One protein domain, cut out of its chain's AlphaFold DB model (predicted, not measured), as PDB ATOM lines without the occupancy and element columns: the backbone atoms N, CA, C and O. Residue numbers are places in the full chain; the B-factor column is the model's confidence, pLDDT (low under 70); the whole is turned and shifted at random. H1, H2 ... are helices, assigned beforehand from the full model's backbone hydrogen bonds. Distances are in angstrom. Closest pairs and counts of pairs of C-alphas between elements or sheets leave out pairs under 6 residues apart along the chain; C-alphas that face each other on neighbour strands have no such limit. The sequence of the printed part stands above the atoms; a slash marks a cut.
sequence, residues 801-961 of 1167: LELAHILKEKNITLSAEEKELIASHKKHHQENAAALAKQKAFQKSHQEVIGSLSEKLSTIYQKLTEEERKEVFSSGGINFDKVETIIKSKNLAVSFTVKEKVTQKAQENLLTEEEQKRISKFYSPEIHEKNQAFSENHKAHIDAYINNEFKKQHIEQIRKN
ATOM      1  N   LEU A 801     -46.845  -0.228  11.965       92.94
ATOM      2  CA  LEU A 801     -45.738   0.583  11.451       92.94
ATOM      3  C   LEU A 801     -45.787   0.794   9.929       92.94
ATOM      4  O   LEU A 801     -45.448   1.881   9.462       92.94
ATOM      5  N   GLU A 802     -46.220  -0.208   9.160       90.62
ATOM      6  CA  GLU A 802     -46.418  -0.091   7.707       90.62
ATOM      7  C   GLU A 802     -47.628   0.794   7.390       90.62
ATOM      8  O   GLU A 802     -47.530   1.701   6.566       90.62
ATOM      9  N   LEU A 803     -48.737   0.617   8.113       92.25
ATOM     10  CA  LEU A 803     -49.919   1.467   8.000       92.25
ATOM     11  C   LEU A 803     -49.590   2.920   8.362       92.25
ATOM     12  O   LEU A 803     -49.901   3.824   7.593       92.25
ATOM     13  N   ALA A 804     -48.860   3.158   9.456       92.69
ATOM     14  CA  ALA A 804     -48.375   4.493   9.808       92.69
ATOM     15  C   ALA A 804     -47.485   5.132   8.725       92.69
ATOM     16  O   ALA A 804     -47.488   6.355   8.570       92.69
ATOM     17  N   HIS A 805     -46.725   4.331   7.971       91.06
ATOM     18  CA  HIS A 805     -45.948   4.818   6.831       91.06
ATOM     19  C   HIS A 805     -46.864   5.223   5.665       91.06
ATOM     20  O   HIS A 805     -46.772   6.355   5.197       91.06
ATOM     21  N   ILE A 806     -47.809   4.358   5.282       86.62
ATOM     22  CA  ILE A 806     -48.801   4.609   4.219       86.62
ATOM     23  C   ILE A 806     -49.641   5.862   4.519       86.62
ATOM     24  O   ILE A 806     -49.860   6.699   3.642       86.62
ATOM     25  N   LEU A 807     -50.094   6.021   5.766       90.19
ATOM     26  CA  LEU A 807     -50.862   7.186   6.214       90.19
ATOM     27  C   LEU A 807     -50.032   8.473   6.129       90.19
ATOM     28  O   LEU A 807     -50.535   9.496   5.662       90.19
ATOM     29  N   LYS A 808     -48.742   8.412   6.490       89.62
ATOM     30  CA  LYS A 808     -47.812   9.538   6.344       89.62
ATOM     31  C   LYS A 808     -47.593   9.916   4.875       89.62
ATOM     32  O   LYS A 808     -47.641  11.101   4.563       89.62
ATOM     33  N   GLU A 809     -47.379   8.952   3.979       82.94
ATOM     34  CA  GLU A 809     -47.237   9.216   2.534       82.94
ATOM     35  C   GLU A 809     -48.495   9.859   1.931       82.94
ATOM     36  O   GLU A 809     -48.405  10.676   1.016       82.94
ATOM     37  N   LYS A 810     -49.673   9.532   2.476       79.19
ATOM     38  CA  LYS A 810     -50.965  10.122   2.096       79.19
ATOM     39  C   LYS A 810     -51.304  11.427   2.830       79.19
ATOM     40  O   LYS A 810     -52.397  11.949   2.633       79.19
ATOM     41  N   ASN A 811     -50.386  11.972   3.637       85.62
ATOM     42  CA  ASN A 811     -50.577  13.171   4.465       85.62
ATOM     43  C   ASN A 811     -51.790  13.102   5.421       85.62
ATOM     44  O   ASN A 811     -52.379  14.128   5.765       85.62
ATOM     45  N   ILE A 812     -52.163  11.901   5.876       87.81
ATOM     46  CA  ILE A 812     -53.230  11.714   6.865       87.81
ATOM     47  C   ILE A 812     -52.717  12.129   8.250       87.81
ATOM     48  O   ILE A 812     -51.629  11.734   8.680       87.81
ATOM     49  N   THR A 813     -53.501  12.943   8.957       89.94
ATOM     50  CA  THR A 813     -53.159  13.401  10.310       89.94
ATOM     51  C   THR A 813     -53.560  12.352  11.340       89.94
ATOM     52  O   THR A 813     -54.707  11.926  11.369       89.94
ATOM     53  N   LEU A 814     -52.612  11.973  12.200       92.62
ATOM     54  CA  LEU A 814     -52.812  10.992  13.269       92.62
ATOM     55  C   LEU A 814     -53.152  11.659  14.607       92.62
ATOM     56  O   LEU A 814     -52.604  12.728  14.927       92.62
ATOM     57  N   SER A 815     -53.981  10.999  15.415       93.75
ATOM     58  CA  SER A 815     -54.313  11.416  16.784       93.75
ATOM     59  C   SER A 815     -53.089  11.354  17.719       93.75
ATOM     60  O   SER A 815     -52.011  10.878  17.345       93.75
ATOM     61  N   ALA A 816     -53.215  11.879  18.942       92.88
ATOM     62  CA  ALA A 816     -52.161  11.752  19.954       92.88
ATOM     63  C   ALA A 816     -51.943  10.282  20.366       92.88
ATOM     64  O   ALA A 816     -50.805   9.816  20.399       92.88
ATOM     65  N   GLU A 817     -53.033   9.547  20.579       91.81
ATOM     66  CA  GLU A 817     -53.046   8.135  20.976       91.81
ATOM     67  C   GLU A 817     -52.452   7.232  19.884       91.81
ATOM     68  O   GLU A 817     -51.652   6.342  20.163       91.81
ATOM     69  N   GLU A 818     -52.761   7.508  18.612       94.88
ATOM     70  CA  GLU A 818     -52.195   6.776  17.472       94.88
ATOM     71  C   GLU A 818     -50.677   6.988  17.362       94.88
ATOM     72  O   GLU A 818     -49.923   6.047  17.107       94.88
ATOM     73  N   LYS A 819     -50.195   8.215  17.607       94.62
ATOM     74  CA  LYS A 819     -48.753   8.518  17.645       94.62
ATOM     75  C   LYS A 819     -48.049   7.785  18.788       94.62
ATOM     76  O   LYS A 819     -46.932   7.308  18.585       94.62
ATOM     77  N   GLU A 820     -48.689   7.675  19.950       94.19
ATOM     78  CA  GLU A 820     -48.173   6.919  21.095       94.19
ATOM     79  C   GLU A 820     -48.127   5.411  20.804       94.19
ATOM     80  O   GLU A 820     -47.092   4.778  21.021       94.19
ATOM     81  N   LEU A 821     -49.184   4.846  20.210       94.94
ATOM     82  CA  LEU A 821     -49.214   3.454  19.751       94.94
ATOM     83  C   LEU A 821     -48.081   3.165  18.751       94.94
ATOM     84  O   LEU A 821     -47.352   2.183  18.878       94.94
ATOM     85  N   ILE A 822     -47.861   4.052  17.780       95.38
ATOM     86  CA  ILE A 822     -46.763   3.910  16.812       95.38
ATOM     87  C   ILE A 822     -45.395   4.005  17.505       95.38
ATOM     88  O   ILE A 822     -44.455   3.310  17.110       95.38
ATOM     89  N   ALA A 823     -45.251   4.846  18.531       94.12
ATOM     90  CA  ALA A 823     -44.023   4.940  19.315       94.12
ATOM     91  C   ALA A 823     -43.762   3.668  20.142       94.12
ATOM     92  O   ALA A 823     -42.624   3.192  20.165       94.12
ATOM     93  N   SER A 824     -44.794   3.074  20.752       93.25
ATOM     94  CA  SER A 824     -44.657   1.827  21.514       93.25
ATOM     95  C   SER A 824     -44.275   0.648  20.609       93.25
ATOM     96  O   SER A 824     -43.331  -0.077  20.929       93.25
ATOM     97  N   HIS A 825     -44.886   0.526  19.423       94.25
ATOM     98  CA  HIS A 825     -44.492  -0.457  18.403       94.25
ATOM     99  C   HIS A 825     -43.052  -0.253  17.916       94.25
ATOM    100  O   HIS A 825     -42.296  -1.220  17.829       94.25
ATOM    101  N   LYS A 826     -42.620   0.989  17.648       93.94
ATOM    102  CA  LYS A 826     -41.220   1.274  17.267       93.94
ATOM    103  C   LYS A 826     -40.239   0.834  18.350       93.94
ATOM    104  O   LYS A 826     -39.257   0.165  18.031       93.94
ATOM    105  N   LYS A 827     -40.519   1.171  19.612       93.19
ATOM    106  CA  LYS A 827     -39.701   0.771  20.762       93.19
ATOM    107  C   LYS A 827     -39.635  -0.754  20.890       93.19
ATOM    108  O   LYS A 827     -38.541  -1.305  20.958       93.19
ATOM    109  N   HIS A 828     -40.777  -1.442  20.809       91.94
ATOM    110  CA  HIS A 828     -40.838  -2.905  20.824       91.94
ATOM    111  C   HIS A 828     -39.990  -3.539  19.711       91.94
ATOM    112  O   HIS A 828     -39.190  -4.438  19.982       91.94
ATOM    113  N   HIS A 829     -40.120  -3.049  18.473       89.56
ATOM    114  CA  HIS A 829     -39.342  -3.532  17.331       89.56
ATOM    115  C   HIS A 829     -37.834  -3.288  17.489       89.56
ATOM    116  O   HIS A 829     -37.044  -4.127  17.060       89.56
ATOM    117  N   GLN A 830     -37.421  -2.180  18.114       91.56
ATOM    118  CA  GLN A 830     -36.014  -1.889  18.413       91.56
ATOM    119  C   GLN A 830     -35.460  -2.819  19.503       91.56
ATOM    120  O   GLN A 830     -34.440  -3.473  19.290       91.56
ATOM    121  N   GLU A 831     -36.156  -2.949  20.635       91.31
ATOM    122  CA  GLU A 831     -35.743  -3.789  21.774       91.31
ATOM    123  C   GLU A 831     -35.709  -5.293  21.437       91.31
ATOM    124  O   GLU A 831     -34.983  -6.067  22.066       91.31
ATOM    125  N   ASN A 832     -36.471  -5.721  20.422       91.12
ATOM    126  CA  ASN A 832     -36.589  -7.119  19.996       91.12
ATOM    127  C   ASN A 832     -36.010  -7.399  18.600       91.12
ATOM    128  O   ASN A 832     -36.223  -8.490  18.069       91.12
ATOM    129  N   ALA A 833     -35.254  -6.463  18.012       89.25
ATOM    130  CA  ALA A 833     -34.835  -6.514  16.608       89.25
ATOM    131  C   ALA A 833     -34.176  -7.846  16.196       89.25
ATOM    132  O   ALA A 833     -34.519  -8.403  15.155       89.25
ATOM    133  N   ALA A 834     -33.284  -8.396  17.027       87.75
ATOM    134  CA  ALA A 834     -32.606  -9.667  16.752       87.75
ATOM    135  C   ALA A 834     -33.565 -10.875  16.739       87.75
ATOM    136  O   ALA A 834     -33.491 -11.714  15.843       87.75
ATOM    137  N   ALA A 835     -34.498 -10.950  17.692       89.25
ATOM    138  CA  ALA A 835     -35.478 -12.033  17.783       89.25
ATOM    139  C   ALA A 835     -36.518 -11.956  16.648       89.25
ATOM    140  O   ALA A 835     -36.799 -12.952  15.980       89.25
ATOM    141  N   LEU A 836     -37.013 -10.751  16.347       87.12
ATOM    142  CA  LEU A 836     -37.914 -10.512  15.217       87.12
ATOM    143  C   LEU A 836     -37.222 -10.792  13.868       87.12
ATOM    144  O   LEU A 836     -37.851 -11.306  12.943       87.12
ATOM    145  N   ALA A 837     -35.913 -10.532  13.753       87.75
ATOM    146  CA  ALA A 837     -35.127 -10.898  12.576       87.75
ATOM    147  C   ALA A 837     -34.990 -12.422  12.408       87.75
ATOM    148  O   ALA A 837     -35.164 -12.903  11.288       87.75
ATOM    149  N   LYS A 838     -34.763 -13.190  13.491       90.50
ATOM    150  CA  LYS A 838     -34.798 -14.670  13.456       90.50
ATOM    151  C   LYS A 838     -36.149 -15.169  12.928       90.50
ATOM    152  O   LYS A 838     -36.179 -15.943  11.974       90.50
ATOM    153  N   GLN A 839     -37.259 -14.674  13.491       86.62
ATOM    154  CA  GLN A 839     -38.622 -15.022  13.060       86.62
ATOM    155  C   GLN A 839     -38.866 -14.703  11.580       86.62
ATOM    156  O   GLN A 839     -39.297 -15.575  10.826       86.62
ATOM    157  N   LYS A 840     -38.526 -13.487  11.132       84.50
ATOM    158  CA  LYS A 840     -38.716 -13.056   9.739       84.50
ATOM    159  C   LYS A 840     -37.845 -13.847   8.756       84.50
ATOM    160  O   LYS A 840     -38.310 -14.198   7.671       84.50
ATOM    161  N   ALA A 841     -36.600 -14.158   9.124       88.44
ATOM    162  CA  ALA A 841     -35.704 -14.977   8.310       88.44
ATOM    163  C   ALA A 841     -36.201 -16.427   8.190       88.44
ATOM    164  O   ALA A 841     -36.178 -16.984   7.095       88.44
ATOM    165  N   PHE A 842     -36.699 -17.009   9.287       89.50
ATOM    166  CA  PHE A 842     -37.271 -18.355   9.306       89.50
ATOM    167  C   PHE A 842     -38.557 -18.454   8.478       89.50
ATOM    168  O   PHE A 842     -38.671 -19.337   7.628       89.50
ATOM    169  N   GLN A 843     -39.495 -17.512   8.661       81.81
ATOM    170  CA  GLN A 843     -40.718 -17.441   7.855       81.81
ATOM    171  C   GLN A 843     -40.405 -17.329   6.361       81.81
ATOM    172  O   GLN A 843     -41.014 -18.031   5.560       81.81
ATOM    173  N   LYS A 844     -39.425 -16.496   5.980       80.62
ATOM    174  CA  LYS A 844     -39.018 -16.332   4.579       80.62
ATOM    175  C   LYS A 844     -38.392 -17.602   3.991       80.62
ATOM    176  O   LYS A 844     -38.684 -17.938   2.849       80.62
ATOM    177  N   SER A 845     -37.541 -18.310   4.738       84.69
ATOM    178  CA  SER A 845     -36.873 -19.526   4.241       84.69
ATOM    179  C   SER A 845     -37.777 -20.764   4.200       84.69
ATOM    180  O   SER A 845     -37.485 -21.695   3.452       84.69
ATOM    181  N   HIS A 846     -38.891 -20.766   4.940       87.19
ATOM    182  CA  HIS A 846     -39.831 -21.892   5.022       87.19
ATOM    183  C   HIS A 846     -41.243 -21.564   4.501       87.19
ATOM    184  O   HIS A 846     -42.170 -22.344   4.720       87.19
ATOM    185  N   GLN A 847     -41.420 -20.438   3.798       79.88
ATOM    186  CA  GLN A 847     -42.724 -19.852   3.455       79.88
ATOM    187  C   GLN A 847     -43.713 -20.840   2.810       79.88
ATOM    188  O   GLN A 847     -44.866 -20.906   3.229       79.88
ATOM    189  N   GLU A 848     -43.273 -21.646   1.837       75.50
ATOM    190  CA  GLU A 848     -44.126 -22.649   1.174       75.50
ATOM    191  C   GLU A 848     -44.609 -23.745   2.138       75.50
ATOM    192  O   GLU A 848     -45.766 -24.165   2.092       75.50
ATOM    193  N   VAL A 849     -43.728 -24.197   3.038       84.50
ATOM    194  CA  VAL A 849     -44.019 -25.271   3.999       84.50
ATOM    195  C   VAL A 849     -44.952 -24.766   5.096       84.50
ATOM    196  O   VAL A 849     -45.911 -25.451   5.441       84.50
ATOM    197  N   ILE A 850     -44.708 -23.553   5.599       81.81
ATOM    198  CA  ILE A 850     -45.576 -22.883   6.577       81.81
ATOM    199  C   ILE A 850     -46.959 -22.611   5.965       81.81
ATOM    200  O   ILE A 850     -47.969 -22.823   6.631       81.81
ATOM    201  N   GLY A 851     -47.024 -22.207   4.689       75.88
ATOM    202  CA  GLY A 851     -48.282 -22.021   3.961       75.88
ATOM    203  C   GLY A 851     -49.108 -23.307   3.872       75.88
ATOM    204  O   GLY A 851     -50.258 -23.322   4.310       75.88
ATOM    205  N   SER A 852     -48.499 -24.398   3.390       82.06
ATOM    206  CA  SER A 852     -49.132 -25.729   3.309       82.06
ATOM    207  C   SER A 852     -49.610 -26.233   4.676       82.06
ATOM    208  O   SER A 852     -50.737 -26.713   4.816       82.06
ATOM    209  N   LEU A 853     -48.781 -26.070   5.712       84.00
ATOM    210  CA  LEU A 853     -49.125 -26.430   7.084       84.00
ATOM    211  C   LEU A 853     -50.335 -25.624   7.596       84.00
ATOM    212  O   LEU A 853     -51.271 -26.206   8.141       84.00
ATOM    213  N   SER A 854     -50.342 -24.305   7.386       78.19
ATOM    214  CA  SER A 854     -51.412 -23.401   7.829       78.19
ATOM    215  C   SER A 854     -52.759 -23.693   7.149       78.19
ATOM    216  O   SER A 854     -53.788 -23.751   7.821       78.19
ATOM    217  N   GLU A 855     -52.762 -23.970   5.841       76.62
ATOM    218  CA  GLU A 855     -53.963 -24.343   5.072       76.62
ATOM    219  C   GLU A 855     -54.624 -25.618   5.638       76.62
ATOM    220  O   GLU A 855     -55.832 -25.654   5.908       76.62
ATOM    221  N   LYS A 856     -53.813 -26.643   5.922       85.88
ATOM    222  CA  LYS A 856     -54.260 -27.902   6.542       85.88
ATOM    223  C   LYS A 856     -54.780 -27.697   7.964       85.88
ATOM    224  O   LYS A 856     -55.838 -28.221   8.308       85.88
ATOM    225  N   LEU A 857     -54.072 -26.922   8.785       83.12
ATOM    226  CA  LEU A 857     -54.479 -26.634  10.163       83.12
ATOM    227  C   LEU A 857     -55.773 -25.818  10.229       83.12
ATOM    228  O   LEU A 857     -56.625 -26.130  11.052       83.12
ATOM    229  N   SER A 858     -55.958 -24.832   9.347       76.56
ATOM    230  CA  SER A 858     -57.201 -24.051   9.236       76.56
ATOM    231  C   SER A 858     -58.398 -24.946   8.895       76.56
ATOM    232  O   SER A 858     -59.435 -24.899   9.560       76.56
ATOM    233  N   THR A 859     -58.212 -25.857   7.931       77.50
ATOM    234  CA  THR A 859     -59.216 -26.862   7.530       77.50
ATOM    235  C   THR A 859     -59.641 -27.769   8.693       77.50
ATOM    236  O   THR A 859     -60.794 -28.197   8.760       77.50
ATOM    237  N   ILE A 860     -58.722 -28.059   9.620       83.56
ATOM    238  CA  ILE A 860     -59.008 -28.823  10.841       83.56
ATOM    239  C   ILE A 860     -59.674 -27.925  11.888       83.56
ATOM    240  O   ILE A 860     -60.722 -28.299  12.403       83.56
ATOM    241  N   TYR A 861     -59.125 -26.736  12.160       80.12
ATOM    242  CA  TYR A 861     -59.598 -25.771  13.166       80.12
ATOM    243  C   TYR A 861     -61.094 -25.457  13.022       80.12
ATOM    244  O   TYR A 861     -61.832 -25.467  14.009       80.12
ATOM    245  N   GLN A 862     -61.566 -25.252  11.786       77.88
ATOM    246  CA  GLN A 862     -62.982 -25.010  11.479       77.88
ATOM    247  C   GLN A 862     -63.909 -26.178  11.874       77.88
ATOM    248  O   GLN A 862     -65.097 -25.964  12.092       77.88
ATOM    249  N   LYS A 863     -63.372 -27.398  11.999       81.31
ATOM    250  CA  LYS A 863     -64.089 -28.640  12.349       81.31
ATOM    251  C   LYS A 863     -63.893 -29.066  13.814       81.31
ATOM    252  O   LYS A 863     -64.365 -30.136  14.206       81.31
ATOM    253  N   LEU A 864     -63.194 -28.253  14.610       82.56
ATOM    254  CA  LEU A 864     -62.969 -28.471  16.040       82.56
ATOM    255  C   LEU A 864     -63.967 -27.694  16.905       82.56
ATOM    256  O   LEU A 864     -64.256 -26.525  16.617       82.56
ATOM    257  N   THR A 865     -64.391 -28.307  18.012       86.25
ATOM    258  CA  THR A 865     -65.022 -27.621  19.153       86.25
ATOM    259  C   THR A 865     -64.018 -26.715  19.879       86.25
ATOM    260  O   THR A 865     -62.810 -26.808  19.661       86.25
ATOM    261  N   GLU A 866     -64.478 -25.830  20.770       79.06
ATOM    262  CA  GLU A 866     -63.561 -24.986  21.555       79.06
ATOM    263  C   GLU A 866     -62.590 -25.779  22.439       79.06
ATOM    264  O   GLU A 866     -61.450 -25.358  22.629       79.06
ATOM    265  N   GLU A 867     -63.025 -26.913  22.984       83.31
ATOM    266  CA  GLU A 867     -62.195 -27.767  23.839       83.31
ATOM    267  C   GLU A 867     -61.107 -28.459  23.011       83.31
ATOM    268  O   GLU A 867     -59.925 -28.352  23.333       83.31
ATOM    269  N   GLU A 868     -61.475 -29.043  21.866       84.44
ATOM    270  CA  GLU A 868     -60.521 -29.622  20.913       84.44
ATOM    271  C   GLU A 868     -59.521 -28.573  20.396       84.44
ATOM    272  O   GLU A 868     -58.338 -28.871  20.231       84.44
ATOM    273  N   ARG A 869     -59.957 -27.319  20.184       82.81
ATOM    274  CA  ARG A 869     -59.052 -26.213  19.823       82.81
ATOM    275  C   ARG A 869     -58.032 -25.935  20.922       82.81
ATOM    276  O   ARG A 869     -56.867 -25.751  20.592       82.81
ATOM    277  N   LYS A 870     -58.438 -25.927  22.196       81.12
ATOM    278  CA  LYS A 870     -57.536 -25.702  23.343       81.12
ATOM    279  C   LYS A 870     -56.530 -26.847  23.525       81.12
ATOM    280  O   LYS A 870     -55.392 -26.588  23.901       81.12
ATOM    281  N   GLU A 871     -56.915 -28.090  23.223       80.19
ATOM    282  CA  GLU A 871     -55.997 -29.239  23.264       80.19
ATOM    283  C   GLU A 871     -54.991 -29.271  22.102       80.19
ATOM    284  O   GLU A 871     -53.855 -29.716  22.277       80.19
ATOM    285  N   VAL A 872     -55.402 -28.834  20.907       80.69
ATOM    286  CA  VAL A 872     -54.555 -28.838  19.703       80.69
ATOM    287  C   VAL A 872     -53.643 -27.612  19.632       80.69
ATOM    288  O   VAL A 872     -52.455 -27.743  19.328       80.69
ATOM    289  N   PHE A 873     -54.201 -26.428  19.884       77.75
ATOM    290  CA  PHE A 873     -53.552 -25.130  19.718       77.75
ATOM    291  C   PHE A 873     -53.236 -24.543  21.096       77.75
ATOM    292  O   PHE A 873     -53.967 -23.710  21.632       77.75
ATOM    293  N   SER A 874     -52.138 -25.019  21.679       66.88
ATOM    294  CA  SER A 874     -51.674 -24.593  23.000       66.88
ATOM    295  C   SER A 874     -50.775 -23.354  22.919       66.88
ATOM    296  O   SER A 874     -50.186 -23.057  21.879       66.88
ATOM    297  N   SER A 875     -50.568 -22.672  24.049       54.00
ATOM    298  CA  SER A 875     -49.601 -21.568  24.153       54.00
ATOM    299  C   SER A 875     -48.139 -21.983  23.925       54.00
ATOM    300  O   SER A 875     -47.291 -21.107  23.788       54.00
ATOM    301  N   GLY A 876     -47.837 -23.288  23.908       56.88
ATOM    302  CA  GLY A 876     -46.504 -23.840  23.639       56.88
ATOM    303  C   GLY A 876     -46.306 -24.376  22.216       56.88
ATOM    304  O   GLY A 876     -45.242 -24.917  21.936       56.88
ATOM    305  N   GLY A 877     -47.306 -24.264  21.332       68.50
ATOM    306  CA  GLY A 877     -47.250 -24.809  19.972       68.50
ATOM    307  C   GLY A 877     -48.362 -25.813  19.661       68.50
ATOM    308  O   GLY A 877     -49.394 -25.861  20.343       68.50
ATOM    309  N   ILE A 878     -48.157 -26.599  18.600       81.06
ATOM    310  CA  ILE A 878     -49.186 -27.470  18.012       81.06
ATOM    311  C   ILE A 878     -48.977 -28.922  18.435       81.06
ATOM    312  O   ILE A 878     -47.986 -29.559  18.077       81.06
ATOM    313  N   ASN A 879     -49.963 -29.490  19.128       82.94
ATOM    314  CA  ASN A 879     -49.926 -30.890  19.535       82.94
ATOM    315  C   ASN A 879     -50.328 -31.815  18.368       82.94
ATOM    316  O   ASN A 879     -51.491 -32.198  18.234       82.94
ATOM    317  N   PHE A 880     -49.370 -32.178  17.509       82.06
ATOM    318  CA  PHE A 880     -49.632 -33.041  16.348       82.06
ATOM    319  C   PHE A 880     -50.220 -34.414  16.701       82.06
ATOM    320  O   PHE A 880     -50.999 -34.935  15.906       82.06
ATOM    321  N   ASP A 881     -49.915 -34.984  17.867       82.88
ATOM    322  CA  ASP A 881     -50.465 -36.285  18.273       82.88
ATOM    323  C   ASP A 881     -51.979 -36.179  18.538       82.88
ATOM    324  O   ASP A 881     -52.765 -37.032  18.106       82.88
ATOM    325  N   LYS A 882     -52.422 -35.070  19.152       84.44
ATOM    326  CA  LYS A 882     -53.845 -34.707  19.259       84.44
ATOM    327  C   LYS A 882     -54.461 -34.413  17.888       84.44
ATOM    328  O   LYS A 882     -55.551 -34.912  17.609       84.44
ATOM    329  N   VAL A 883     -53.766 -33.685  17.005       84.69
ATOM    330  CA  VAL A 883     -54.245 -33.419  15.633       84.69
ATOM    331  C   VAL A 883     -54.489 -34.721  14.862       84.69
ATOM    332  O   VAL A 883     -55.550 -34.883  14.268       84.69
ATOM    333  N   GLU A 884     -53.550 -35.670  14.879       85.06
ATOM    334  CA  GLU A 884     -53.707 -36.954  14.182       85.06
ATOM    335  C   GLU A 884     -54.804 -37.831  14.786       85.06
ATOM    336  O   GLU A 884     -55.516 -38.520  14.051       85.06
ATOM    337  N   THR A 885     -54.967 -37.788  16.108       85.88
ATOM    338  CA  THR A 885     -56.070 -38.464  16.801       85.88
ATOM    339  C   THR A 885     -57.417 -37.914  16.327       85.88
ATOM    340  O   THR A 885     -58.310 -38.691  15.993       85.88
ATOM    341  N   ILE A 886     -57.542 -36.588  16.207       83.38
ATOM    342  CA  ILE A 886     -58.760 -35.924  15.724       83.38
ATOM    343  C   ILE A 886     -59.006 -36.179  14.230       83.38
ATOM    344  O   ILE A 886     -60.139 -36.447  13.832       83.38
ATOM    345  N   ILE A 887     -57.963 -36.145  13.395       84.81
ATOM    346  CA  ILE A 887     -58.056 -36.493  11.968       84.81
ATOM    347  C   ILE A 887     -58.663 -37.888  11.797       84.81
ATOM    348  O   ILE A 887     -59.585 -38.057  11.000       84.81
ATOM    349  N   LYS A 888     -58.187 -38.869  12.575       85.56
ATOM    350  CA  LYS A 888     -58.706 -40.244  12.553       85.56
ATOM    351  C   LYS A 888     -60.138 -40.319  13.091       85.56
ATOM    352  O   LYS A 888     -60.984 -40.918  12.436       85.56
ATOM    353  N   SER A 889     -60.433 -39.698  14.237       85.81
ATOM    354  CA  SER A 889     -61.757 -39.798  14.874       85.81
ATOM    355  C   SER A 889     -62.877 -39.115  14.083       85.81
ATOM    356  O   SER A 889     -63.997 -39.619  14.060       85.81
ATOM    357  N   LYS A 890     -62.582 -38.002  13.397       86.50
ATOM    358  CA  LYS A 890     -63.533 -37.262  12.547       86.50
ATOM    359  C   LYS A 890     -63.429 -37.621  11.054       86.50
ATOM    360  O   LYS A 890     -64.029 -36.933  10.231       86.50
ATOM    361  N   ASN A 891     -62.663 -38.659  10.699       85.06
ATOM    362  CA  ASN A 891     -62.419 -39.125   9.326       85.06
ATOM    363  C   ASN A 891     -62.046 -37.994   8.337       85.06
ATOM    364  O   ASN A 891     -62.625 -37.852   7.257       85.06
ATOM    365  N   LEU A 892     -61.105 -37.130   8.729       83.06
ATOM    366  CA  LEU A 892     -60.681 -35.985   7.922       83.06
ATOM    367  C   LEU A 892     -59.650 -36.417   6.871       83.06
ATOM    368  O   LEU A 892     -58.599 -36.952   7.206       83.06
ATOM    369  N   ALA A 893     -59.896 -36.095   5.600       83.31
ATOM    370  CA  ALA A 893     -58.960 -36.334   4.497       83.31
ATOM    371  C   ALA A 893     -57.786 -35.324   4.484       83.31
ATOM    372  O   ALA A 893     -57.587 -34.589   3.519       83.31
ATOM    373  N   VAL A 894     -57.025 -35.245   5.582       83.50
ATOM    374  CA  VAL A 894     -55.892 -34.322   5.772       83.50
ATOM    375  C   VAL A 894     -54.699 -35.085   6.347       83.50
ATOM    376  O   VAL A 894     -54.858 -35.891   7.259       83.50
ATOM    377  N   SER A 895     -53.490 -34.827   5.844       87.06
ATOM    378  CA  SER A 895     -52.253 -35.430   6.358       87.06
ATOM    379  C   SER A 895     -51.065 -34.461   6.314       87.06
ATOM    380  O   SER A 895     -50.976 -33.577   5.451       87.06
ATOM    381  N   PHE A 896     -50.136 -34.625   7.259       87.31
ATOM    382  CA  PHE A 896     -48.934 -33.796   7.381       87.31
ATOM    383  C   PHE A 896     -47.689 -34.563   6.955       87.31
ATOM    384  O   PHE A 896     -47.421 -35.672   7.417       87.31
ATOM    385  N   THR A 897     -46.896 -33.933   6.098       89.38
ATOM    386  CA  THR A 897     -45.581 -34.413   5.683       89.38
ATOM    387  C   THR A 897     -44.569 -34.297   6.824       89.38
ATOM    388  O   THR A 897     -44.695 -33.464   7.725       89.38
ATOM    389  N   VAL A 898     -43.493 -35.085   6.747       87.94
ATOM    390  CA  VAL A 898     -42.359 -34.979   7.682       87.94
ATOM    391  C   VAL A 898     -41.770 -33.560   7.679       87.94
ATOM    392  O   VAL A 898     -41.469 -33.021   8.741       87.94
ATOM    393  N   LYS A 899     -41.676 -32.917   6.505       88.94
ATOM    394  CA  LYS A 899     -41.137 -31.554   6.354       88.94
ATOM    395  C   LYS A 899     -41.974 -30.512   7.105       88.94
ATOM    396  O   LYS A 899     -41.398 -29.643   7.756       88.94
ATOM    397  N   GLU A 900     -43.304 -30.614   7.058       88.69
ATOM    398  CA  GLU A 900     -44.216 -29.720   7.790       88.69
ATOM    399  C   GLU A 900     -44.055 -29.867   9.311       88.69
ATOM    400  O   GLU A 900     -43.856 -28.867   9.999       88.69
ATOM    401  N   LYS A 901     -44.035 -31.105   9.830       86.31
ATOM    402  CA  LYS A 901     -43.832 -31.374  11.267       86.31
ATOM    403  C   LYS A 901     -42.473 -30.878  11.774       86.31
ATOM    404  O   LYS A 901     -42.392 -30.258  12.831       86.31
ATOM    405  N   VAL A 902     -41.403 -31.123  11.010       88.25
ATOM    406  CA  VAL A 902     -40.045 -30.659  11.342       88.25
ATOM    407  C   VAL A 902     -39.959 -29.132  11.307       88.25
ATOM    408  O   VAL A 902     -39.365 -28.544  12.206       88.25
ATOM    409  N   THR A 903     -40.589 -28.481  10.325       88.06
ATOM    410  CA  THR A 903     -40.619 -27.011  10.226       88.06
ATOM    411  C   THR A 903     -41.360 -26.387  11.409       88.06
ATOM    412  O   THR A 903     -40.841 -25.453  12.009       88.06
ATOM    413  N   GLN A 904     -42.513 -26.934  11.812       86.31
ATOM    414  CA  GLN A 904     -43.241 -26.461  12.995       86.31
ATOM    415  C   GLN A 904     -42.394 -26.585  14.270       86.31
ATOM    416  O   GLN A 904     -42.238 -25.612  15.005       86.31
ATOM    417  N   LYS A 905     -41.759 -27.743  14.493       85.06
ATOM    418  CA  LYS A 905     -40.893 -27.945  15.663       85.06
ATOM    419  C   LYS A 905     -39.649 -27.047  15.635       85.06
ATOM    420  O   LYS A 905     -39.190 -26.596  16.682       85.06
ATOM    421  N   ALA A 906     -39.104 -26.744  14.458       87.62
ATOM    422  CA  ALA A 906     -38.021 -25.772  14.312       87.62
ATOM    423  C   ALA A 906     -38.489 -24.325  14.575       87.62
ATOM    424  O   ALA A 906     -37.715 -23.530  15.102       87.62
ATOM    425  N   GLN A 907     -39.751 -23.997  14.277       85.56
ATOM    426  CA  GLN A 907     -40.364 -22.703  14.589       85.56
ATOM    427  C   GLN A 907     -40.593 -22.522  16.099       85.56
ATOM    428  O   GLN A 907     -40.317 -21.449  16.632       85.56
ATOM    429  N   GLU A 908     -41.050 -23.567  16.793       80.56
ATOM    430  CA  GLU A 908     -41.256 -23.578  18.253       80.56
ATOM    431  C   GLU A 908     -39.939 -23.379  19.026       80.56
ATOM    432  O   GLU A 908     -39.903 -22.668  20.028       80.56
ATOM    433  N   ASN A 909     -38.833 -23.930  18.511       85.00
ATOM    434  CA  ASN A 909     -37.490 -23.801  19.093       85.00
ATOM    435  C   ASN A 909     -36.678 -22.599  18.552       85.00
ATOM    436  O   ASN A 909     -35.488 -22.480  18.840       85.00
ATOM    437  N   LEU A 910     -37.281 -21.715  17.747       88.50
ATOM    438  CA  LEU A 910     -36.561 -20.642  17.040       88.50
ATOM    439  C   LEU A 910     -36.062 -19.510  17.957       88.50
ATOM    440  O   LEU A 910     -35.088 -18.825  17.636       88.50
ATOM    441  N   LEU A 911     -36.762 -19.287  19.067       87.81
ATOM    442  CA  LEU A 911     -36.504 -18.235  20.050       87.81
ATOM    443  C   LEU A 911     -36.346 -18.846  21.441       87.81
ATOM    444  O   LEU A 911     -37.032 -19.818  21.755       87.81
ATOM    445  N   THR A 912     -35.515 -18.243  22.294       88.31
ATOM    446  CA  THR A 912     -35.421 -18.657  23.706       88.31
ATOM    447  C   THR A 912     -36.724 -18.366  24.455       88.31
ATOM    448  O   THR A 912     -37.471 -17.464  24.073       88.31
ATOM    449  N   GLU A 913     -36.997 -19.073  25.556       83.56
ATOM    450  CA  GLU A 913     -38.192 -18.820  26.382       83.56
ATOM    451  C   GLU A 913     -38.290 -17.353  26.844       83.56
ATOM    452  O   GLU A 913     -39.376 -16.776  26.872       83.56
ATOM    453  N   GLU A 914     -37.154 -16.713  27.141       84.44
ATOM    454  CA  GLU A 914     -37.095 -15.287  27.476       84.44
ATOM    455  C   GLU A 914     -37.437 -14.384  26.283       84.44
ATOM    456  O   GLU A 914     -38.217 -13.444  26.440       84.44
ATOM    457  N   GLU A 915     -36.909 -14.670  25.085       86.75
ATOM    458  CA  GLU A 915     -37.265 -13.949  23.854       86.75
ATOM    459  C   GLU A 915     -38.769 -14.088  23.561       86.75
ATOM    460  O   GLU A 915     -39.438 -13.086  23.299       86.75
ATOM    461  N   GLN A 916     -39.321 -15.302  23.673       82.12
ATOM    462  CA  GLN A 916     -40.747 -15.579  23.470       82.12
ATOM    463  C   GLN A 916     -41.622 -14.827  24.482       82.12
ATOM    464  O   GLN A 916     -42.550 -14.120  24.090       82.12
ATOM    465  N   LYS A 917     -41.299 -14.920  25.778       83.56
ATOM    466  CA  LYS A 917     -42.037 -14.268  26.873       83.56
ATOM    467  C   LYS A 917     -41.956 -12.742  26.812       83.56
ATOM    468  O   LYS A 917     -42.927 -12.060  27.138       83.56
ATOM    469  N   ARG A 918     -40.817 -12.185  26.388       84.88
ATOM    470  CA  ARG A 918     -40.645 -10.737  26.202       84.88
ATOM    471  C   ARG A 918     -41.444 -10.222  25.007       84.88
ATOM    472  O   ARG A 918     -42.022  -9.142  25.102       84.88
ATOM    473  N   ILE A 919     -41.510 -10.991  23.915       84.75
ATOM    474  CA  ILE A 919     -42.309 -10.625  22.740       84.75
ATOM    475  C   ILE A 919     -43.808 -10.730  23.042       84.75
ATOM    476  O   ILE A 919     -44.535  -9.766  22.806       84.75
ATOM    477  N   SER A 920     -44.275 -11.843  23.616       81.38
ATOM    478  CA  SER A 920     -45.702 -12.048  23.903       81.38
ATOM    479  C   SER A 920     -46.261 -11.034  24.906       81.38
ATOM    480  O   SER A 920     -47.383 -10.568  24.731       81.38
ATOM    481  N   LYS A 921     -45.462 -10.597  25.892       85.88
ATOM    482  CA  LYS A 921     -45.859  -9.567  26.870       85.88
ATOM    483  C   LYS A 921     -46.231  -8.217  26.236       85.88
ATOM    484  O   LYS A 921     -47.022  -7.486  26.828       85.88
ATOM    485  N   PHE A 922     -45.676  -7.863  25.073       88.00
ATOM    486  CA  PHE A 922     -46.033  -6.613  24.388       88.00
ATOM    487  C   PHE A 922     -47.447  -6.656  23.798       88.00
ATOM    488  O   PHE A 922     -48.167  -5.665  23.864       88.00
ATOM    489  N   TYR A 923     -47.875  -7.813  23.290       83.50
ATOM    490  CA  TYR A 923     -49.214  -8.028  22.735       83.50
ATOM    491  C   TYR A 923     -50.238  -8.328  23.843       83.50
ATOM    492  O   TYR A 923     -50.935  -9.340  23.827       83.50
ATOM    493  N   SER A 924     -50.300  -7.436  24.833       86.00
ATOM    494  CA  SER A 924     -51.311  -7.448  25.891       86.00
ATOM    495  C   SER A 924     -52.716  -7.155  25.330       86.00
ATOM    496  O   SER A 924     -52.824  -6.585  24.240       86.00
ATOM    497  N   PRO A 925     -53.801  -7.474  26.067       86.12
ATOM    498  CA  PRO A 925     -55.165  -7.135  25.646       86.12
ATOM    499  C   PRO A 925     -55.359  -5.643  25.333       86.12
ATOM    500  O   PRO A 925     -55.983  -5.308  24.336       86.12
ATOM    501  N   GLU A 926     -54.739  -4.753  26.113       86.38
ATOM    502  CA  GLU A 926     -54.785  -3.297  25.900       86.38
ATOM    503  C   GLU A 926     -54.126  -2.878  24.572       86.38
ATOM    504  O   GLU A 926     -54.661  -2.063  23.821       86.38
ATOM    505  N   ILE A 927     -52.961  -3.452  24.243       88.94
ATOM    506  CA  ILE A 927     -52.289  -3.192  22.961       88.94
ATOM    507  C   ILE A 927     -53.069  -3.824  21.801       88.94
ATOM    508  O   ILE A 927     -53.096  -3.258  20.710       88.94
ATOM    509  N   HIS A 928     -53.735  -4.960  22.018       84.12
ATOM    510  CA  HIS A 928     -54.614  -5.575  21.024       84.12
ATOM    511  C   HIS A 928     -55.814  -4.677  20.688       84.12
ATOM    512  O   HIS A 928     -56.034  -4.388  19.515       84.12
ATOM    513  N   GLU A 929     -56.516  -4.164  21.699       87.06
ATOM    514  CA  GLU A 929     -57.638  -3.228  21.543       87.06
ATOM    515  C   GLU A 929     -57.206  -1.938  20.825       87.06
ATOM    516  O   GLU A 929     -57.822  -1.532  19.839       87.06
ATOM    517  N   LYS A 930     -56.065  -1.351  21.216       91.75
ATOM    518  CA  LYS A 930     -55.483  -0.177  20.534       91.75
ATOM    519  C   LYS A 930     -55.106  -0.461  19.073       91.75
ATOM    520  O   LYS A 930     -55.326   0.387  18.208       91.75
ATOM    521  N   ASN A 931     -54.577  -1.649  18.764       90.25
ATOM    522  CA  ASN A 931     -54.293  -2.062  17.383       90.25
ATOM    523  C   ASN A 931     -55.576  -2.239  16.557       90.25
ATOM    524  O   ASN A 931     -55.583  -1.901  15.370       90.25
ATOM    525  N   GLN A 932     -56.641  -2.766  17.167       87.31
ATOM    526  CA  GLN A 932     -57.940  -2.932  16.523       87.31
ATOM    527  C   GLN A 932     -58.557  -1.567  16.204       87.31
ATOM    528  O   GLN A 932     -58.838  -1.304  15.037       87.31
ATOM    529  N   ALA A 933     -58.646  -0.665  17.186       89.69
ATOM    530  CA  ALA A 933     -59.159   0.692  16.993       89.69
ATOM    531  C   ALA A 933     -58.387   1.458  15.900       89.69
ATOM    532  O   ALA A 933     -58.990   2.055  15.010       89.69
ATOM    533  N   PHE A 934     -57.049   1.374  15.890       93.00
ATOM    534  CA  PHE A 934     -56.233   1.972  14.826       93.00
ATOM    535  C   PHE A 934     -56.522   1.360  13.443       93.00
ATOM    536  O   PHE A 934     -56.557   2.070  12.437       93.00
ATOM    537  N   SER A 935     -56.766   0.050  13.378       87.25
ATOM    538  CA  SER A 935     -57.097  -0.633  12.122       87.25
ATOM    539  C   SER A 935     -58.499  -0.282  11.618       87.25
ATOM    540  O   SER A 935     -58.700  -0.150  10.413       87.25
ATOM    541  N   GLU A 936     -59.460  -0.100  12.522       86.00
ATOM    542  CA  GLU A 936     -60.831   0.301  12.205       86.00
ATOM    543  C   GLU A 936     -60.889   1.759  11.727       86.00
ATOM    544  O   GLU A 936     -61.438   2.018  10.652       86.00
ATOM    545  N   ASN A 937     -60.221   2.685  12.430       88.81
ATOM    546  CA  ASN A 937     -60.098   4.098  12.043       88.81
ATOM    547  C   ASN A 937     -59.550   4.278  10.618       88.81
ATOM    548  O   ASN A 937     -60.020   5.132   9.865       88.81
ATOM    549  N   HIS A 938     -58.567   3.459  10.229       89.62
ATOM    550  CA  HIS A 938     -57.868   3.565   8.941       89.62
ATOM    551  C   HIS A 938     -58.232   2.444   7.959       89.62
ATOM    552  O   HIS A 938     -57.507   2.202   6.987       89.62
ATOM    553  N   LYS A 939     -59.378   1.781   8.165       82.00
ATOM    554  CA  LYS A 939     -59.802   0.604   7.391       82.00
ATOM    555  C   LYS A 939     -59.792   0.827   5.877       82.00
ATOM    556  O   LYS A 939     -59.316  -0.033   5.142       82.00
ATOM    557  N   ALA A 940     -60.224   1.993   5.395       76.56
ATOM    558  CA  ALA A 940     -60.209   2.310   3.963       76.56
ATOM    559  C   ALA A 940     -58.789   2.289   3.351       76.56
ATOM    560  O   ALA A 940     -58.611   1.913   2.192       76.56
ATOM    561  N   HIS A 941     -57.764   2.657   4.126       83.31
ATOM    562  CA  HIS A 941     -56.365   2.619   3.695       83.31
ATOM    563  C   HIS A 941     -55.782   1.200   3.746       83.31
ATOM    564  O   HIS A 941     -55.026   0.828   2.847       83.31
ATOM    565  N   ILE A 942     -56.187   0.394   4.734       82.69
ATOM    566  CA  ILE A 942     -55.889  -1.044   4.803       82.69
ATOM    567  C   ILE A 942     -56.489  -1.773   3.598       82.69
ATOM    568  O   ILE A 942     -55.767  -2.457   2.875       82.69
ATOM    569  N   ASP A 943     -57.783  -1.586   3.336       78.00
ATOM    570  CA  ASP A 943     -58.485  -2.234   2.228       78.00
ATOM    571  C   ASP A 943     -57.865  -1.817   0.877       78.00
ATOM    572  O   ASP A 943     -57.672  -2.652  -0.008       78.00
ATOM    573  N   ALA A 944     -57.464  -0.550   0.715       78.06
ATOM    574  CA  ALA A 944     -56.742  -0.081  -0.470       78.06
ATOM    575  C   ALA A 944     -55.345  -0.721  -0.625       78.06
ATOM    576  O   ALA A 944     -54.966  -1.095  -1.736       78.06
ATOM    577  N   TYR A 945     -54.591  -0.883   0.470       83.00
ATOM    578  CA  TYR A 945     -53.309  -1.595   0.467       83.00
ATOM    579  C   TYR A 945     -53.488  -3.067   0.072       83.00
ATOM    580  O   TYR A 945     -52.836  -3.532  -0.862       83.00
ATOM    581  N   ILE A 946     -54.433  -3.772   0.706       81.19
ATOM    582  CA  ILE A 946     -54.718  -5.188   0.438       81.19
ATOM    583  C   ILE A 946     -55.087  -5.400  -1.036       81.19
ATOM    584  O   ILE A 946     -54.546  -6.290  -1.695       81.19
ATOM    585  N   ASN A 947     -55.950  -4.539  -1.585       79.25
ATOM    586  CA  ASN A 947     -56.328  -4.574  -2.997       79.25
ATOM    587  C   ASN A 947     -55.139  -4.327  -3.944       79.25
ATOM    588  O   ASN A 947     -55.090  -4.913  -5.028       79.25
ATOM    589  N   ASN A 948     -54.178  -3.483  -3.565       79.19
ATOM    590  CA  ASN A 948     -52.982  -3.228  -4.370       79.19
ATOM    591  C   ASN A 948     -51.989  -4.400  -4.328       79.19
ATOM    592  O   ASN A 948     -51.472  -4.779  -5.378       79.19
ATOM    593  N   GLU A 949     -51.768  -5.023  -3.168       81.75
ATOM    594  CA  GLU A 949     -50.929  -6.227  -3.071       81.75
ATOM    595  C   GLU A 949     -51.557  -7.424  -3.799       81.75
ATOM    596  O   GLU A 949     -50.861  -8.129  -4.529       81.75
ATOM    597  N   PHE A 950     -52.882  -7.601  -3.716       82.69
ATOM    598  CA  PHE A 950     -53.603  -8.598  -4.519       82.69
ATOM    599  C   PHE A 950     -53.364  -8.386  -6.024       82.69
ATOM    600  O   PHE A 950     -53.051  -9.333  -6.749       82.69
ATOM    601  N   LYS A 951     -53.468  -7.137  -6.503       80.31
ATOM    602  CA  LYS A 951     -53.206  -6.788  -7.911       80.31
ATOM    603  C   LYS A 951     -51.764  -7.100  -8.314       80.31
ATOM    604  O   LYS A 951     -51.570  -7.683  -9.377       80.31
ATOM    605  N   LYS A 952     -50.767  -6.780  -7.478       83.38
ATOM    606  CA  LYS A 952     -49.354  -7.125  -7.733       83.38
ATOM    607  C   LYS A 952     -49.157  -8.636  -7.865       83.38
ATOM    608  O   LYS A 952     -48.679  -9.082  -8.903       83.38
ATOM    609  N   GLN A 953     -49.610  -9.416  -6.878       85.56
ATOM    610  CA  GLN A 953     -49.508 -10.883  -6.898       85.56
ATOM    611  C   GLN A 953     -50.189 -11.489  -8.136       85.56
ATOM    612  O   GLN A 953     -49.670 -12.423  -8.744       85.56
ATOM    613  N   HIS A 954     -51.343 -10.952  -8.546       86.31
ATOM    614  CA  HIS A 954     -52.042 -11.414  -9.745       86.31
ATOM    615  C   HIS A 954     -51.277 -11.086 -11.038       86.31
ATOM    616  O   HIS A 954     -51.167 -11.953 -11.902       86.31
ATOM    617  N   ILE A 955     -50.693  -9.888 -11.155       87.56
ATOM    618  CA  ILE A 955     -49.846  -9.498 -12.297       87.56
ATOM    619  C   ILE A 955     -48.582 -10.367 -12.368       87.56
ATOM    620  O   ILE A 955     -48.212 -10.823 -13.448       87.56
ATOM    621  N   GLU A 956     -47.940 -10.643 -11.230       89.19
ATOM    622  CA  GLU A 956     -46.799 -11.562 -11.144       89.19
ATOM    623  C   GLU A 956     -47.182 -12.984 -11.576       89.19
ATOM    624  O   GLU A 956     -46.455 -13.607 -12.350       89.19
ATOM    625  N   GLN A 957     -48.351 -13.478 -11.154       89.88
ATOM    626  CA  GLN A 957     -48.858 -14.783 -11.579       89.88
ATOM    627  C   GLN A 957     -49.162 -14.823 -13.088       89.88
ATOM    628  O   GLN A 957     -48.837 -15.813 -13.737       89.88
ATOM    629  N   ILE A 958     -49.717 -13.761 -13.683       91.50
ATOM    630  CA  ILE A 958     -49.919 -13.680 -15.142       91.50
ATOM    631  C   ILE A 958     -48.562 -13.722 -15.865       91.50
ATOM    632  O   ILE A 958     -48.345 -14.584 -16.718       91.50
ATOM    633  N   ARG A 959     -47.607 -12.872 -15.457       92.44
ATOM    634  CA  ARG A 959     -46.236 -12.842 -16.006       92.44
ATOM    635  C   ARG A 959     -45.515 -14.181 -15.889       92.44
ATOM    636  O   ARG A 959     -44.784 -14.559 -16.798       92.44
ATOM    637  N   LYS A 960     -45.740 -14.928 -14.807       91.69
ATOM    638  CA  LYS A 960     -45.167 -16.265 -14.603       91.69
ATOM    639  C   LYS A 960     -45.634 -17.292 -15.642       91.69
ATOM    640  O   LYS A 960     -44.881 -18.218 -15.925       91.69
ATOM    641  N   ASN A 961     -46.843 -17.152 -16.195       90.56
ATOM    642  CA  ASN A 961     -47.412 -18.127 -17.134       90.56
ATOM    643  C   ASN A 961     -47.348 -17.671 -18.607       90.56
ATOM    644  O   ASN A 961     -47.140 -18.514 -19.473       90.56
TER     645      ASN A 961
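This is residues 801 to 961 of the 1167 residues of the protein "Thiol-disulfide isomerase or thioredoxin" of Arenibacter nanhaiticus (UniProt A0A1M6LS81). A loose, curved body of crossed helices has two lobes, one with H1, H2, H9 and the first residues of H10, the other with H4, H5, H6 and H7, and H3 and H8 bridge them. From the first lobe the long helix H10 sticks out with residues 946 to 961 as a free arm. The printed part has 161 residues with ten named helices, H1 to H10 in order along the chain, and no named strand; the class is all helix. The whole is loose, with a radius of gyration of the C-alphas of 19.2 A and spans of 54 by 46 by 31 A.

H10, the longest helix, holds residues 939 to 961 and measures 33.3 A from C-alpha 939 at (-59.802, 0.604, 7.391) to C-alpha 961 at (-47.412, -18.127, -17.134). Before it come H9, residues 925 to 937, 18.3 A long, and H8, residues 913 to 922. H1, residues 801 to 809, begins with C-alpha 801 at (-45.738, 0.583, 11.451). H2 is residues 816 to 831, 22.7 A; H3 is residues 833 to 845, 18.1 A; H4 is residues 847 to 861, 20.3 A. H5 is residues 866 to 872, H6 residues 880 to 889 and H7 residues 898 to 908, 15.6 A.

H10 touches H1 with its residues 941 to 942 alone, about perpendicular at 82 degrees; the closest C-alphas, of Leu 803 and Ile 942, are 7.2 A apart. H1 touches H2 at a steep tilt of 50 degrees, opposite ways, with the C-alphas of Leu 801 and Ile 822 closest at 6.4 A. H2 touches H9 with residues 818 to 821 alone, closest at the C-alphas of Glu 818 and Phe 934, 6.8 A. H3 touches no helix; its closest C-alpha pair with H8, Ala 835 and Glu 915, is 6.6 A apart. H4 touches H7, about perpendicular at 88 degrees, with the C-alphas of Val 849 and Glu 900 closest at 5.8 A. H5 touches H6 at a steep tilt of 53 degrees, with the C-alphas of Val 872 and Lys 882 closest at 5.9 A. H7 and H8 are apart. In H1 to H7, H9 and H10 every O i to N i+4 pair is within hydrogen-bond range; in H8, 5 of 6 are.

The C-alphas farthest apart, of Asn 811 and Ser 889, are 55.1 A apart. The printed part has no cut, and no link is long. The mean pLDDT of the printed part is 85.4; residues 874 to 877 are under 70.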